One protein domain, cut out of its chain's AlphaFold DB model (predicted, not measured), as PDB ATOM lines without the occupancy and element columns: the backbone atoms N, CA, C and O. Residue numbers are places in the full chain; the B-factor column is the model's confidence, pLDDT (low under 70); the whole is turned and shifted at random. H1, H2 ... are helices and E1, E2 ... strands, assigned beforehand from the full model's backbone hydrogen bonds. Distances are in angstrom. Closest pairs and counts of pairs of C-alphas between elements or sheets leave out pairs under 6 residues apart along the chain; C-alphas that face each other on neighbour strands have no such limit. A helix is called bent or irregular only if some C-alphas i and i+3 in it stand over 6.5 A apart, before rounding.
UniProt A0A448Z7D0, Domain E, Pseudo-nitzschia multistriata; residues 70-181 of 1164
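AT A GLANCE: This is residues 70 to 181 of the 1164 residues of the protein "Domain E" of Pseudo-nitzschia multistriata (UniProt A0A448Z7D0). Little of this domain is regular structure: its core is one strongly twisted sheet, curled like part of a barrel and folded at the bent E2, with E4, E1 and E3 facing E6 and E5, while H1 lies off the sheet. The 112 printed residues hold one named helix and six named strands, in chain order E1, H1, E2, E3, E4, E5, E6, of mixed class, with only 39 residues in named elements. The mixed sheet runs E4, E1, E3, E2, E6, E5; the whole is compact, with a radius of gyration of the C-alphas of 13.3 A and spans of 37 by 33 by 23 A.

HOW THE PARTS SIT: Start at E2, residues 96 to 104, which bends by 70 degrees at residue 101. Its residues 100 to 104 pair with parallel E3, residues 130 to 133, at 46 degrees; N 101 and O 130 are 2.9 A apart. E1, residues 74 to 77, is antiparallel to E3, N 76 to O 131 2.8 A, and to edge strand E4, residues 145 to 148, N 75 to O 147 2.8 A. Residues 96 to 99 of E2 pair with antiparallel E6, residues 164 to 167, N 98 to O 165 2.9 A. E6 forms a hairpin with edge strand E5, residues 152 to 155, N 153 to O 166 2.8 A. H1, residues 84 to 93, is not on the sheet; its closest C-alpha to E2 is Ala 90, 7.2 A from that of Trp 96. Every O i to N i+4 pair in H1 is within hydrogen-bond range.

IN THESE COORDINATES: Find C-alpha 74 at (215.208, 229.878, 266.191), where E1 begins. From C-alpha 96 at (205.806, 240.201, 261.244), E2 runs 21.0 A; H1 is 14.4 A long. E6 ends at C-alpha 167, (210.623, 238.664, 262.786).

THE WHOLE: The farthest C-alphas, of Ala 92 and Gly 107, are 37.5 A apart, and the printed part has no cut. The links E2 to E3 and E3 to E4 are long, 25 and 11 residues. Look for pLDDT under 70 at residues 80 to 96, 109 to 128 and 156 to 162.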
ATOM      1  N   SER A  70     217.006 221.491 261.204       95.88
ATOM      2  CA  SER A  70     217.370 222.900 261.410       95.88
ATOM      3  C   SER A  70     218.891 223.080 261.465       95.88
ATOM      4  O   SER A  70     219.591 222.292 262.106       95.88
ATOM      5  N   ILE A  71     219.402 224.134 260.827       96.44
ATOM      6  CA  ILE A  71     220.813 224.553 260.921       96.44
ATOM      7  C   ILE A  71     221.049 225.449 262.148       96.44
ATOM      8  O   ILE A  71     222.172 225.517 262.634       96.44
ATOM      9  N   MET A  72     220.003 226.115 262.648       95.75
ATOM     10  CA  MET A  72     220.086 227.149 263.685       95.75
ATOM     11  C   MET A  72     219.060 226.917 264.803       95.75
ATOM     12  O   MET A  72     218.019 226.287 264.587       95.75
ATOM     13  N   ASP A  73     219.308 227.508 265.969       95.88
ATOM     14  CA  ASP A  73     218.277 227.734 266.982       95.88
ATOM     15  C   ASP A  73     217.424 228.938 266.565       95.88
ATOM     16  O   ASP A  73     217.947 229.970 266.138       95.88
ATOM     17  N   GLY A  74     216.101 228.828 266.667       94.50
ATOM     18  CA  GLY A  74     215.208 229.878 266.191       94.50
ATOM     19  C   GLY A  74     213.774 229.416 266.016       94.50
ATOM     20  O   GLY A  74     213.220 228.723 266.871       94.50
ATOM     21  N   TYR A  75     213.153 229.832 264.915       91.88
ATOM     22  CA  TYR A  75     211.744 229.585 264.640       91.88
ATOM     23  C   TYR A  75     211.537 229.106 263.205       91.88
ATOM     24  O   TYR A  75     211.894 229.785 262.242       91.88
ATOM     25  N   ALA A  76     210.932 227.931 263.061       91.50
ATOM     26  CA  ALA A  76     210.435 227.449 261.787       91.50
ATOM     27  C   ALA A  76     209.152 228.211 261.415       91.50
ATOM     28  O   ALA A  76     208.257 228.376 262.249       91.50
ATOM     29  N   ILE A  77     209.036 228.604 260.144       87.50
ATOM     30  CA  ILE A  77     207.808 229.112 259.511       87.50
ATOM     31  C   ILE A  77     207.547 228.399 258.170       87.50
ATOM     32  O   ILE A  77     208.465 227.876 257.531       87.50
ATOM     33  N   GLY A  78     206.291 228.387 257.725       84.88
ATOM     34  CA  GLY A  78     205.936 228.043 256.345       84.88
ATOM     35  C   GLY A  78     205.962 229.287 255.454       84.88
ATOM     36  O   GLY A  78     205.382 230.309 255.810       84.88
ATOM     37  N   THR A  79     206.609 229.214 254.289       75.50
ATOM     38  CA  THR A  79     206.633 230.294 253.277       75.50
ATOM     39  C   THR A  79     205.594 230.117 252.166       75.50
ATOM     40  O   THR A  79     205.441 230.993 251.313       75.50
ATOM     41  N   GLY A  80     204.846 229.006 252.191       61.31
ATOM     42  CA  GLY A  80     203.766 228.653 251.261       61.31
ATOM     43  C   GLY A  80     202.522 229.542 251.374       61.31
ATOM     44  O   GLY A  80     201.453 229.071 251.743       61.31
ATOM     45  N   GLY A  81     202.676 230.820 251.039       54.66
ATOM     46  CA  GLY A  81     201.627 231.842 251.061       54.66
ATOM     47  C   GLY A  81     202.104 233.217 250.581       54.66
ATOM     48  O   GLY A  81     201.287 234.023 250.147       54.66
ATOM     49  N   PHE A  82     203.415 233.477 250.597       60.12
ATOM     50  CA  PHE A  82     203.983 234.776 250.226       60.12
ATOM     51  C   PHE A  82     204.415 234.788 248.756       60.12
ATOM     52  O   PHE A  82     205.229 233.964 248.332       60.12
ATOM     53  N   SER A  83     203.923 235.746 247.969       54.78
ATOM     54  CA  SER A  83     204.552 236.076 246.687       54.78
ATOM     55  C   SER A  83     205.855 236.853 246.913       54.78
ATOM     56  O   SER A  83     206.092 237.407 247.987       54.78
ATOM     57  N   ALA A  84     206.702 236.959 245.885       51.56
ATOM     58  CA  ALA A  84     207.931 237.756 245.973       51.56
ATOM     59  C   ALA A  84     207.654 239.224 246.370       51.56
ATOM     60  O   ALA A  84     208.380 239.795 247.182       51.56
ATOM     61  N   GLY A  85     206.550 239.800 245.878       52.69
ATOM     62  CA  GLY A  85     206.112 241.148 246.249       52.69
ATOM     63  C   GLY A  85     205.492 241.247 247.648       52.69
ATOM     64  O   GLY A  85     205.296 242.356 248.140       52.69
ATOM     65  N   ASP A  86     205.175 240.131 248.307       56.00
ATOM     66  CA  ASP A  86     204.773 240.119 249.720       56.00
ATOM     67  C   ASP A  86     205.996 240.088 250.636       56.00
ATOM     68  O   ASP A  86     205.984 240.766 251.653       56.00
ATOM     69  N   ALA A  87     207.086 239.422 250.240       51.34
ATOM     70  CA  ALA A  87     208.364 239.489 250.956       51.34
ATOM     71  C   ALA A  87     208.995 240.900 250.913       51.34
ATOM     72  O   ALA A  87     209.512 241.381 251.921       51.34
ATOM     73  N   GLU A  88     208.900 241.614 249.783       49.78
ATOM     74  CA  GLU A  88     209.328 243.022 249.710       49.78
ATOM     75  C   GLU A  88     208.419 243.947 250.539       49.78
ATOM     76  O   GLU A  88     208.908 244.786 251.300       49.78
ATOM     77  N   ARG A  89     207.091 243.760 250.471       52.22
ATOM     78  CA  ARG A  89     206.142 244.513 251.315       52.22
ATOM     79  C   ARG A  89     206.281 244.176 252.803       52.22
ATOM     80  O   ARG A  89     206.064 245.059 253.626       52.22
ATOM     81  N   ALA A  90     206.699 242.961 253.158       52.41
ATOM     82  CA  ALA A  90     206.970 242.542 254.531       52.41
ATOM     83  C   ALA A  90     208.105 243.353 255.164       52.41
ATOM     84  O   ALA A  90     207.924 243.932 256.238       52.41
ATOM     85  N   SER A  91     209.243 243.456 254.467       47.88
ATOM     86  CA  SER A  91     210.394 244.249 254.919       47.88
ATOM     87  C   SER A  91     210.028 245.734 255.074       47.88
ATOM     88  O   SER A  91     210.406 246.365 256.061       47.88
ATOM     89  N   ALA A  92     209.190 246.271 254.178       48.34
ATOM     90  CA  ALA A  92     208.676 247.642 254.269       48.34
ATOM     91  C   ALA A  92     207.629 247.872 255.387       48.34
ATOM     92  O   ALA A  92     207.491 249.000 255.857       48.34
ATOM     93  N   ALA A  93     206.888 246.841 255.815       52.84
ATOM     94  CA  ALA A  93     205.817 246.951 256.816       52.84
ATOM     95  C   ALA A  93     206.296 246.834 258.279       52.84
ATOM     96  O   ALA A  93     205.586 247.238 259.198       52.84
ATOM     97  N   GLY A  94     207.501 246.309 258.520       49.97
ATOM     98  CA  GLY A  94     208.226 246.510 259.781       49.97
ATOM     99  C   GLY A  94     207.801 245.682 261.007       49.97
ATOM    100  O   GLY A  94     208.436 245.820 262.056       49.97
ATOM    101  N   SER A  95     206.774 244.826 260.939       56.38
ATOM    102  CA  SER A  95     206.440 243.900 262.039       56.38
ATOM    103  C   SER A  95     205.703 242.647 261.571       56.38
ATOM    104  O   SER A  95     204.512 242.702 261.282       56.38
ATOM    105  N   TRP A  96     206.396 241.508 261.549       66.94
ATOM    106  CA  TRP A  96     205.806 240.201 261.244       66.94
ATOM    107  C   TRP A  96     205.668 239.384 262.524       66.94
ATOM    108  O   TRP A  96     206.632 238.773 262.988       66.94
ATOM    109  N   THR A  97     204.485 239.456 263.143       76.31
ATOM    110  CA  THR A  97     204.235 238.906 264.482       76.31
ATOM    111  C   THR A  97     203.533 237.549 264.418       76.31
ATOM    112  O   THR A  97     202.315 237.479 264.272       76.31
ATOM    113  N   HIS A  98     204.293 236.466 264.578       78.75
ATOM    114  CA  HIS A  98     203.780 235.095 264.534       78.75
ATOM    115  C   HIS A  98     203.442 234.567 265.938       78.75
ATOM    116  O   HIS A  98     204.195 234.772 266.896       78.75
ATOM    117  N   ARG A  99     202.336 233.819 266.056       83.94
ATOM    118  CA  ARG A  99     202.042 232.956 267.217       83.94
ATOM    119  C   ARG A  99     202.992 231.760 267.192       83.94
ATOM    120  O   ARG A  99     203.035 231.053 266.187       83.94
ATOM    121  N   VAL A 100     203.704 231.509 268.288       85.94
ATOM    122  CA  VAL A 100     204.440 230.254 268.487       85.94
ATOM    123  C   VAL A 100     203.441 229.200 268.963       85.94
ATOM    124  O   VAL A 100     202.799 229.395 269.996       85.94
ATOM    125  N   VAL A 101     203.269 228.117 268.200       83.25
ATOM    126  CA  VAL A 101     202.293 227.051 268.509       83.25
ATOM    127  C   VAL A 101     202.911 225.809 269.145       83.25
ATOM    128  O   VAL A 101     202.218 225.141 269.905       83.25
ATOM    129  N   ASP A 102     204.191 225.527 268.893       82.38
ATOM    130  CA  ASP A 102     204.908 224.386 269.482       82.38
ATOM    131  C   ASP A 102     206.425 224.651 269.614       82.38
ATOM    132  O   ASP A 102     206.936 225.687 269.161       82.38
ATOM    133  N   ARG A 103     207.145 223.732 270.267       88.31
ATOM    134  CA  ARG A 103     208.593 223.759 270.521       88.31
ATOM    135  C   ARG A 103     209.227 222.406 270.172       88.31
ATOM    136  O   ARG A 103     209.063 221.431 270.901       88.31
ATOM    137  N   VAL A 104     209.998 222.362 269.091       88.62
ATOM    138  CA  VAL A 104     210.620 221.140 268.562       88.62
ATOM    139  C   VAL A 104     212.112 221.123 268.898       88.62
ATOM    140  O   VAL A 104     212.871 222.006 268.498       88.62
ATOM    141  N   TYR A 105     212.531 220.110 269.650       91.06
ATOM    142  CA  TYR A 105     213.900 219.941 270.138       91.06
ATOM    143  C   TYR A 105     214.598 218.782 269.418       91.06
ATOM    144  O   TYR A 105     213.944 217.850 268.947       91.06
ATOM    145  N   ALA A 106     215.931 218.811 269.346       87.50
ATOM    146  CA  ALA A 106     216.714 217.712 268.780       87.50
ATOM    147  C   ALA A 106     216.431 216.387 269.517       87.50
ATOM    148  O   ALA A 106     216.394 216.344 270.745       87.50
ATOM    149  N   GLY A 107     216.187 215.311 268.762       81.75
ATOM    150  CA  GLY A 107     215.749 214.015 269.303       81.75
ATOM    151  C   GLY A 107     214.275 213.945 269.738       81.75
ATOM    152  O   GLY A 107     213.807 212.868 270.105       81.75
ATOM    153  N   GLY A 108     213.522 215.048 269.680       74.94
ATOM    154  CA  GLY A 108     212.084 215.066 269.948       74.94
ATOM    155  C   GLY A 108     211.275 214.437 268.810       74.94
ATOM    156  O   GLY A 108     211.481 214.753 267.642       74.94
ATOM    157  N   ALA A 109     210.319 213.572 269.157       57.94
ATOM    158  CA  ALA A 109     209.419 212.911 268.204       57.94
ATOM    159  C   ALA A 109     208.142 213.722 267.882       57.94
ATOM    160  O   ALA A 109     207.217 213.199 267.263       57.94
ATOM    161  N   SER A 110     208.048 214.974 268.341       55.75
ATOM    162  CA  SER A 110     206.854 215.810 268.204       55.75
ATOM    163  C   SER A 110     206.676 216.337 266.778       55.75
ATOM    164  O   SER A 110     207.308 217.309 266.366       55.75
ATOM    165  N   THR A 111     205.731 215.743 266.048       55.84
ATOM    166  CA  THR A 111     204.992 216.462 265.009       55.84
ATOM    167  C   THR A 111     204.035 217.450 265.694       55.84
ATOM    168  O   THR A 111     203.177 217.018 266.469       55.84
ATOM    169  N   PRO A 112     204.142 218.769 265.447       52.31
ATOM    170  CA  PRO A 112     203.233 219.749 266.024       52.31
ATOM    171  C   PRO A 112     201.792 219.477 265.599       52.31
ATOM    172  O   PRO A 112     201.449 219.551 264.417       52.31
ATOM    173  N   GLN A 113     200.919 219.199 266.565       47.03
ATOM    174  CA  GLN A 113     199.486 219.210 266.297       47.03
ATOM    175  C   GLN A 113     199.030 220.663 266.151       47.03
ATOM    176  O   GLN A 113     199.053 221.431 267.114       47.03
ATOM    177  N   ALA A 114     198.593 221.031 264.944       44.84
ATOM    178  CA  ALA A 114     198.005 222.334 264.659       44.84
ATOM    179  C   ALA A 114     196.692 222.517 265.446       44.84
ATOM    180  O   ALA A 114     195.601 222.175 264.987       44.84
ATOM    181  N   SER A 115     196.810 223.041 266.665       41.72
ATOM    182  CA  SER A 115     195.678 223.375 267.523       41.72
ATOM    183  C   SER A 115     194.991 224.639 267.002       41.72
ATOM    184  O   SER A 115     195.360 225.761 267.340       41.72
ATOM    185  N   ASN A 116     193.940 224.444 266.200       43.78
ATOM    186  CA  ASN A 116     193.048 225.507 265.708       43.78
ATOM    187  C   ASN A 116     192.218 226.191 266.822       43.78
ATOM    188  O   ASN A 116     191.294 226.954 266.535       43.78
ATOM    189  N   ASP A 117     192.525 225.924 268.093       38.28
ATOM    190  CA  ASP A 117     191.807 226.454 269.241       38.28
ATOM    191  C   ASP A 117     192.303 227.865 269.604       38.28
ATOM    192  O   ASP A 117     193.482 228.113 269.901       38.28
ATOM    193  N   GLY A 118     191.348 228.798 269.595       44.81
ATOM    194  CA  GLY A 118     191.531 230.203 269.953       44.81
ATOM    195  C   GLY A 118     191.835 231.102 268.755       44.81
ATOM    196  O   GLY A 118     193.002 231.306 268.416       44.81
ATOM    197  N   LYS A 119     190.777 231.703 268.190       43.59
ATOM    198  CA  LYS A 119     190.879 232.976 267.463       43.59
ATOM    199  C   LYS A 119     191.329 234.062 268.439       43.59
ATOM    200  O   LYS A 119     190.818 234.133 269.555       43.59
ATOM    201  N   ASP A 120     192.261 234.900 268.009       48.66
ATOM    202  CA  ASP A 120     192.812 236.010 268.786       48.66
ATOM    203  C   ASP A 120     192.745 237.249 267.895       48.66
ATOM    204  O   ASP A 120     193.501 237.371 266.935       48.66
ATOM    205  N   GLU A 121     191.814 238.157 268.199       45.41
ATOM    206  CA  GLU A 121     191.506 239.345 267.384       45.41
ATOM    207  C   GLU A 121     192.663 240.368 267.324       45.41
ATOM    208  O   GLU A 121     192.546 241.411 266.683       45.41
ATOM    209  N   THR A 122     193.791 240.077 267.984       46.31
ATOM    210  CA  THR A 122     195.029 240.872 267.955       46.31
ATOM    211  C   THR A 122     196.191 240.168 267.238       46.31
ATOM    212  O   THR A 122     197.336 240.619 267.338       46.31
ATOM    213  N   LEU A 123     195.925 239.059 266.542       50.25
ATOM    214  CA  LEU A 123     196.842 238.426 265.593       50.25
ATOM    215  C   LEU A 123     196.423 238.739 264.155       50.25
ATOM    216  O   LEU A 123     195.237 238.815 263.839       50.25
ATOM    217  N   ASP A 124     197.408 238.842 263.268       55.12
ATOM    218  CA  ASP A 124     197.155 238.776 261.833       55.12
ATOM    219  C   ASP A 124     196.900 237.309 261.447       55.12
ATOM    220  O   ASP A 124     197.835 236.538 261.227       55.12
ATOM    221  N   GLU A 125     195.623 236.907 261.399       52.84
ATOM    222  CA  GLU A 125     195.206 235.552 260.997       52.84
ATOM    223  C   GLU A 125     195.596 235.195 259.541       52.84
ATOM    224  O   GLU A 125     195.386 234.055 259.126       52.84
ATOM    225  N   THR A 126     196.175 236.118 258.757       55.62
ATOM    226  CA  THR A 126     196.736 235.804 257.429       55.62
ATOM    227  C   THR A 126     198.153 235.218 257.487       55.62
ATOM    228  O   THR A 126     198.610 234.651 256.492       55.62
ATOM    229  N   LEU A 127     198.845 235.303 258.631       63.06
ATOM    230  CA  LEU A 127     200.214 234.805 258.787       63.06
ATOM    231  C   LEU A 127     200.254 233.379 259.378       63.06
ATOM    232  O   LEU A 127     199.599 233.106 260.386       63.06
ATOM    233  N   PRO A 128     201.060 232.457 258.813       66.94
ATOM    234  CA  PRO A 128     201.167 231.090 259.314       66.94
ATOM    235  C   PRO A 128     201.837 231.046 260.701       66.94
ATOM    236  O   PRO A 128     202.749 231.835 260.973       66.94
ATOM    237  N   PRO A 129     201.436 230.119 261.589       80.31
ATOM    238  CA  PRO A 129     202.010 230.001 262.927       80.31
ATOM    239  C   PRO A 129     203.469 229.534 262.888       80.31
ATOM    240  O   PRO A 129     203.849 228.718 262.050       80.31
ATOM    241  N   ALA A 130     204.279 229.990 263.842       86.94
ATOM    242  CA  ALA A 130     205.673 229.583 263.996       86.94
ATOM    243  C   ALA A 130     205.817 228.400 264.971       86.94
ATOM    244  O   ALA A 130     205.055 228.280 265.929       86.94
ATOM    245  N   CYS A 131     206.844 227.573 264.788       88.94
ATOM    246  CA  CYS A 131     207.305 226.626 265.810       88.94
ATOM    247  C   CYS A 131     208.704 227.033 266.271       88.94
ATOM    248  O   CYS A 131     209.566 227.280 265.432       88.94
ATOM    249  N   TYR A 132     208.954 227.094 267.581       91.75
ATOM    250  CA  TYR A 132     210.331 227.196 268.077       91.75
ATOM    251  C   TYR A 132     211.074 225.909 267.713       91.75
ATOM    252  O   TYR A 132     210.511 224.825 267.867       91.75
ATOM    253  N   ILE A 133     212.307 226.020 267.230       92.81
ATOM    254  CA  ILE A 133     213.100 224.883 266.763       92.81
ATOM    255  C   ILE A 133     214.561 225.038 267.188       92.81
ATOM    256  O   ILE A 133     215.116 226.136 267.118       92.81
ATOM    257  N   THR A 134     215.189 223.949 267.634       95.00
ATOM    258  CA  THR A 134     216.637 223.920 267.904       95.00
ATOM    259  C   THR A 134     217.420 223.357 266.724       95.00
ATOM    260  O   THR A 134     216.914 222.565 265.927       95.00
ATOM    261  N   THR A 135     218.699 223.699 266.659       95.19
ATOM    262  CA  THR A 135     219.702 223.114 265.766       95.19
ATOM    263  C   THR A 135     219.631 221.585 265.807       95.19
ATOM    264  O   THR A 135     219.508 220.983 266.874       95.19
ATOM    265  N   GLY A 136     219.662 220.942 264.639       93.56
ATOM    266  CA  GLY A 136     219.564 219.486 264.505       93.56
ATOM    267  C   GLY A 136     218.177 218.883 264.760       93.56
ATOM    268  O   GLY A 136     218.012 217.686 264.550       93.56
ATOM    269  N   ALA A 137     217.169 219.660 265.172       93.50
ATOM    270  CA  ALA A 137     215.798 219.170 265.297       93.50
ATOM    271  C   ALA A 137     215.126 218.974 263.928       93.50
ATOM    272  O   ALA A 137     215.485 219.626 262.942       93.50
ATOM    273  N   VAL A 138     214.128 218.086 263.888       93.00
ATOM    274  CA  VAL A 138     213.304 217.822 262.701       93.00
ATOM    275  C   VAL A 138     212.483 219.067 262.361       93.00
ATOM    276  O   VAL A 138     211.754 219.580 263.208       93.00
ATOM    277  N   VAL A 139     212.563 219.544 261.120       91.44
ATOM    278  CA  VAL A 139     211.675 220.595 260.608       91.44
ATOM    279  C   VAL A 139     210.289 219.987 260.363       91.44
ATOM    280  O   VAL A 139     210.195 219.032 259.587       91.44
ATOM    281  N   PRO A 140     209.215 220.507 260.989       87.75
ATOM    282  CA  PRO A 140     207.883 219.921 260.854       87.75
ATOM    283  C   PRO A 140     207.284 219.991 259.443       87.75
ATOM    284  O   PRO A 140     207.647 220.832 258.624       87.75
ATOM    285  N   GLU A 141     206.295 219.138 259.173       83.88
ATOM    286  CA  GLU A 141     205.543 219.187 257.918       83.88
ATOM    287  C   GLU A 141     204.771 220.515 257.773       83.88
ATOM    288  O   GLU A 141     204.238 221.053 258.741       83.88
ATOM    289  N   GLY A 142     204.749 221.073 256.558       79.94
ATOM    290  CA  GLY A 142     204.198 222.405 256.271       79.94
ATOM    291  C   GLY A 142     205.157 223.573 256.554       79.94
ATOM    292  O   GLY A 142     204.924 224.680 256.066       79.94
ATOM    293  N   TYR A 143     206.260 223.334 257.266       87.88
ATOM    294  CA  TYR A 143     207.306 224.319 257.535       87.88
ATOM    295  C   TYR A 143     208.454 224.183 256.531       87.88
ATOM    296  O   TYR A 143     208.886 223.078 256.206       87.88
ATOM    297  N   ASP A 144     208.954 225.305 256.008       88.12
ATOM    298  CA  ASP A 144     209.980 225.282 254.957       88.12
ATOM    299  C   ASP A 144     210.986 226.443 254.985       88.12
ATOM    300  O   ASP A 144     211.800 226.550 254.071       88.12
ATOM    301  N   CYS A 145     211.013 227.262 256.034       90.62
ATOM    302  CA  CYS A 145     212.101 228.197 256.325       90.62
ATOM    303  C   CYS A 145     212.356 228.218 257.835       90.62
ATOM    304  O   CYS A 145     211.402 228.225 258.612       90.62
ATOM    305  N   VAL A 146     213.619 228.277 258.260       93.56
ATOM    306  CA  VAL A 146     213.971 228.613 259.649       93.56
ATOM    307  C   VAL A 146     214.502 230.042 259.695       93.56
ATOM    308  O   VAL A 146     215.264 230.465 258.826       93.56
ATOM    309  N   VAL A 147     214.075 230.792 260.705       92.81
ATOM    310  CA  VAL A 147     214.566 232.131 261.043       92.81
ATOM    311  C   VAL A 147     215.373 232.003 262.340       92.81
ATOM    312  O   VAL A 147     214.813 231.497 263.314       92.81
ATOM    313  N   PRO A 148     216.662 232.396 262.383       94.69
ATOM    314  CA  PRO A 148     217.478 232.318 263.593       94.69
ATOM    315  C   PRO A 148     216.876 233.142 264.734       94.69
ATOM    316  O   PRO A 148     216.169 234.126 264.494       94.69
ATOM    317  N   ILE A 149     217.163 232.765 265.978       94.06
ATOM    318  CA  ILE A 149     216.661 233.489 267.152       94.06
ATOM    319  C   ILE A 149     217.167 234.941 267.197       94.06
ATOM    320  O   ILE A 149     216.456 235.816 267.675       94.06
ATOM    321  N   GLU A 150     218.335 235.217 266.618       93.50
ATOM    322  CA  GLU A 150     218.937 236.547 266.471       93.50
ATOM    323  C   GLU A 150     218.221 237.421 265.422       93.50
ATOM    324  O   GLU A 150     218.281 238.646 265.489       93.50
ATOM    325  N   GLU A 151     217.509 236.806 264.469       90.62
ATOM    326  CA  GLU A 151     216.634 237.488 263.501       90.62
ATOM    327  C   GLU A 151     215.204 237.717 264.083       90.62
ATOM    328  O   GLU A 151     214.308 238.147 263.351       90.62
ATOM    329  N   CYS A 152     214.962 237.453 265.383       88.25
ATOM    330  CA  CYS A 152     213.635 237.494 266.027       88.25
ATOM    331  C   CYS A 152     213.589 238.203 267.402       88.25
ATOM    332  O   CYS A 152     214.310 237.865 268.334       88.25
ATOM    333  N   GLU A 153     212.604 239.082 267.603       88.44
ATOM    334  CA  GLU A 153     212.226 239.614 268.920       88.44
ATOM    335  C   GLU A 153     211.121 238.749 269.553       88.44
ATOM    336  O   GLU A 153     209.987 238.712 269.071       88.44
ATOM    337  N   ALA A 154     211.410 238.057 270.654       83.12
ATOM    338  CA  ALA A 154     210.403 237.292 271.393       83.12
ATOM    339  C   ALA A 154     209.672 238.167 272.426       83.12
ATOM    340  O   ALA A 154     210.296 238.708 273.339       83.12
ATOM    341  N   SER A 155     208.339 238.250 272.348       76.38
ATOM    342  CA  SER A 155     207.536 238.873 273.410       76.38
ATOM    343  C   SER A 155     207.242 237.864 274.530       76.38
ATOM    344  O   SER A 155     206.927 236.707 274.216       76.38
ATOM    345  N   PRO A 156     207.275 238.261 275.817       65.31
ATOM    346  CA  PRO A 156     206.821 237.395 276.900       65.31
ATOM    347  C   PRO A 156     205.318 237.094 276.740       65.31
ATOM    348  O   PRO A 156     204.555 238.007 276.416       65.31
ATOM    349  N   PRO A 157     204.863 235.846 276.960       64.75
ATOM    350  CA  PRO A 157     203.441 235.527 276.908       64.75
ATOM    351  C   PRO A 157     202.683 236.295 277.999       64.75
ATOM    352  O   PRO A 157     203.101 236.328 279.160       64.75
ATOM    353  N   ALA A 158     201.544 236.883 277.633       65.00
ATOM    354  CA  ALA A 158     200.586 237.383 278.608       65.00
ATOM    355  C   ALA A 158     199.955 236.200 279.363       65.00
ATOM    356  O   ALA A 158     200.046 235.044 278.944       65.00
ATOM    357  N   GLN A 159     199.312 236.468 280.500       56.28
ATOM    358  CA  GLN A 159     198.815 235.409 281.377       56.28
ATOM    359  C   GLN A 159     197.698 234.597 280.686       56.28
ATOM    360  O   GLN A 159     196.563 235.051 280.580       56.28
ATOM    361  N   GLY A 160     198.044 233.404 280.190       60.03
ATOM    362  CA  GLY A 160     197.154 232.541 279.403       60.03
ATOM    363  C   GLY A 160     197.224 232.716 277.877       60.03
ATOM    364  O   GLY A 160     196.490 232.023 277.180       60.03
ATOM    365  N   SER A 161     198.089 233.586 277.337       65.25
ATOM    366  CA  SER A 161     198.303 233.707 275.885       65.25
ATOM    367  C   SER A 161     199.439 232.797 275.394       65.25
ATOM    368  O   SER A 161     200.377 232.525 276.147       65.25
ATOM    369  N   PRO A 162     199.438 232.376 274.115       67.69
ATOM    370  CA  PRO A 162     200.628 231.795 273.498       67.69
ATOM    371  C   PRO A 162     201.777 232.817 273.447       67.69
ATOM    372  O   PRO A 162     201.550 234.034 273.472       67.69
ATOM    373  N   GLN A 163     203.014 232.323 273.340       80.50
ATOM    374  CA  GLN A 163     204.178 233.161 273.043       80.50
ATOM    375  C   GLN A 163     204.040 233.733 271.622       80.50
ATOM    376  O   GLN A 163     203.600 233.035 270.706       80.50
ATOM    377  N   ARG A 164     204.439 234.994 271.421       83.31
ATOM    378  CA  ARG A 164     204.550 235.609 270.089       83.31
ATOM    379  C   ARG A 164     205.999 236.003 269.808       83.31
ATOM    380  O   ARG A 164     206.740 236.360 270.728       83.31
ATOM    381  N   ILE A 165     206.382 235.944 268.541       86.50
ATOM    382  CA  ILE A 165     207.664 236.433 268.021       86.50
ATOM    383  C   ILE A 165     207.406 237.503 266.975       86.50
ATOM    384  O   ILE A 165     206.418 237.416 266.251       86.50
ATOM    385  N   ARG A 166     208.302 238.478 266.860       85.31
ATOM    386  CA  ARG A 166     208.362 239.443 265.765       85.31
ATOM    387  C   ARG A 166     209.637 239.187 264.971       85.31
ATOM    388  O   ARG A 166     210.732 239.331 265.503       85.31
ATOM    389  N   ILE A 167     209.492 238.803 263.708       84.94
ATOM    390  CA  ILE A 167     210.623 238.664 262.786       84.94
ATOM    391  C   ILE A 167     211.155 240.067 262.452       84.94
ATOM    392  O   ILE A 167     210.370 240.983 262.180       84.94
ATOM    393  N   LEU A 168     212.478 240.245 262.495       83.56
ATOM    394  CA  LEU A 168     213.130 241.520 262.195       83.56
ATOM    395  C   LEU A 168     213.110 241.829 260.682       83.56
ATOM    396  O   LEU A 168     213.267 240.914 259.878       83.56
ATOM    397  N   PRO A 169     213.004 243.104 260.247       74.81
ATOM    398  CA  PRO A 169     212.949 243.461 258.818       74.81
ATOM    399  C   PRO A 169     214.195 243.102 257.987       74.81
ATOM    400  O   PRO A 169     214.141 243.142 256.757       74.81
ATOM    401  N   SER A 170     215.307 242.776 258.654       75.81
ATOM    402  CA  SER A 170     216.557 242.261 258.077       75.81
ATOM    403  C   SER A 170     216.526 240.759 257.770       75.81
ATOM    404  O   SER A 170     217.388 240.269 257.038       75.81
ATOM    405  N   ALA A 171     215.558 240.016 258.313       78.56
ATOM    406  CA  ALA A 171     215.446 238.576 258.147       78.56
ATOM    407  C   ALA A 171     215.040 238.220 256.710       78.56
ATOM    408  O   ALA A 171     213.888 238.369 256.302       78.56
ATOM    409  N   VAL A 172     215.988 237.713 255.920       79.81
ATOM    410  CA  VAL A 172     215.680 237.210 254.573       79.81
ATOM    411  C   VAL A 172     214.846 235.937 254.711       79.81
ATOM    412  O   VAL A 172     215.385 234.905 255.101       79.81
ATOM    413  N   LEU A 173     213.554 235.990 254.386       81.81
ATOM    414  CA  LEU A 173     212.670 234.822 254.382       81.81
ATOM    415  C   LEU A 173     212.715 234.141 253.011       81.81
ATOM    416  O   LEU A 173     212.365 234.740 251.995       81.81
ATOM    417  N   LYS A 174     213.171 232.885 252.963       83.50
ATOM    418  CA  LYS A 174     213.286 232.115 251.718       83.50
ATOM    419  C   LYS A 174     213.111 230.624 251.990       83.50
ATOM    420  O   LYS A 174     213.761 230.080 252.877       83.50
ATOM    421  N   LYS A 175     212.311 229.954 251.157       86.19
ATOM    422  CA  LYS A 175     212.149 228.495 251.169       86.19
ATOM    423  C   LYS A 175     213.511 227.773 251.179       86.19
ATOM    424  O   LYS A 175     214.398 228.082 250.380       86.19
ATOM    425  N   HIS A 176     213.642 226.823 252.096       89.00
ATOM    426  CA  HIS A 176     214.827 226.051 252.482       89.00
ATOM    427  C   HIS A 176     216.016 226.848 253.071       89.00
ATOM    428  O   HIS A 176     217.095 226.281 253.235       89.00
ATOM    429  N   LYS A 177     215.863 228.130 253.453       92.25
ATOM    430  CA  LYS A 177     216.891 228.847 254.244       92.25
ATOM    431  C   LYS A 177     216.997 228.235 255.648       92.25
ATOM    432  O   LYS A 177     215.981 227.942 256.276       92.25
ATOM    433  N   TRP A 178     218.238 228.071 256.115       95.50
ATOM    434  CA  TRP A 178     218.606 227.507 257.423       95.50
ATOM    435  C   TRP A 178     218.053 226.096 257.711       95.50
ATOM    436  O   TRP A 178     217.934 225.690 258.865       95.50
ATOM    437  N   ILE A 179     217.786 225.321 256.657       95.12
ATOM    438  CA  ILE A 179     217.410 223.905 256.725       95.12
ATOM    439  C   ILE A 179     218.472 223.091 255.981       95.12
ATOM    440  O   ILE A 179     218.818 223.436 254.852       95.12
ATOM    441  N   ARG A 180     218.965 222.006 256.587       96.19
ATOM    442  CA  ARG A 180     219.712 220.930 255.913       96.19
ATOM    443  C   ARG A 180     218.694 219.910 255.381       96.19
ATOM    444  O   ARG A 180     218.018 219.289 256.205       96.19
ATOM    445  N   PRO A 181     218.504 219.777 254.053       95.31
ATOM    446  CA  PRO A 181     217.568 218.806 253.489       95.31
ATOM    447  C   PRO A 181     217.965 217.354 253.776       95.31
ATOM    448  O   PRO A 181     219.121 217.069 254.082       95.31
TER     449      PRO A 181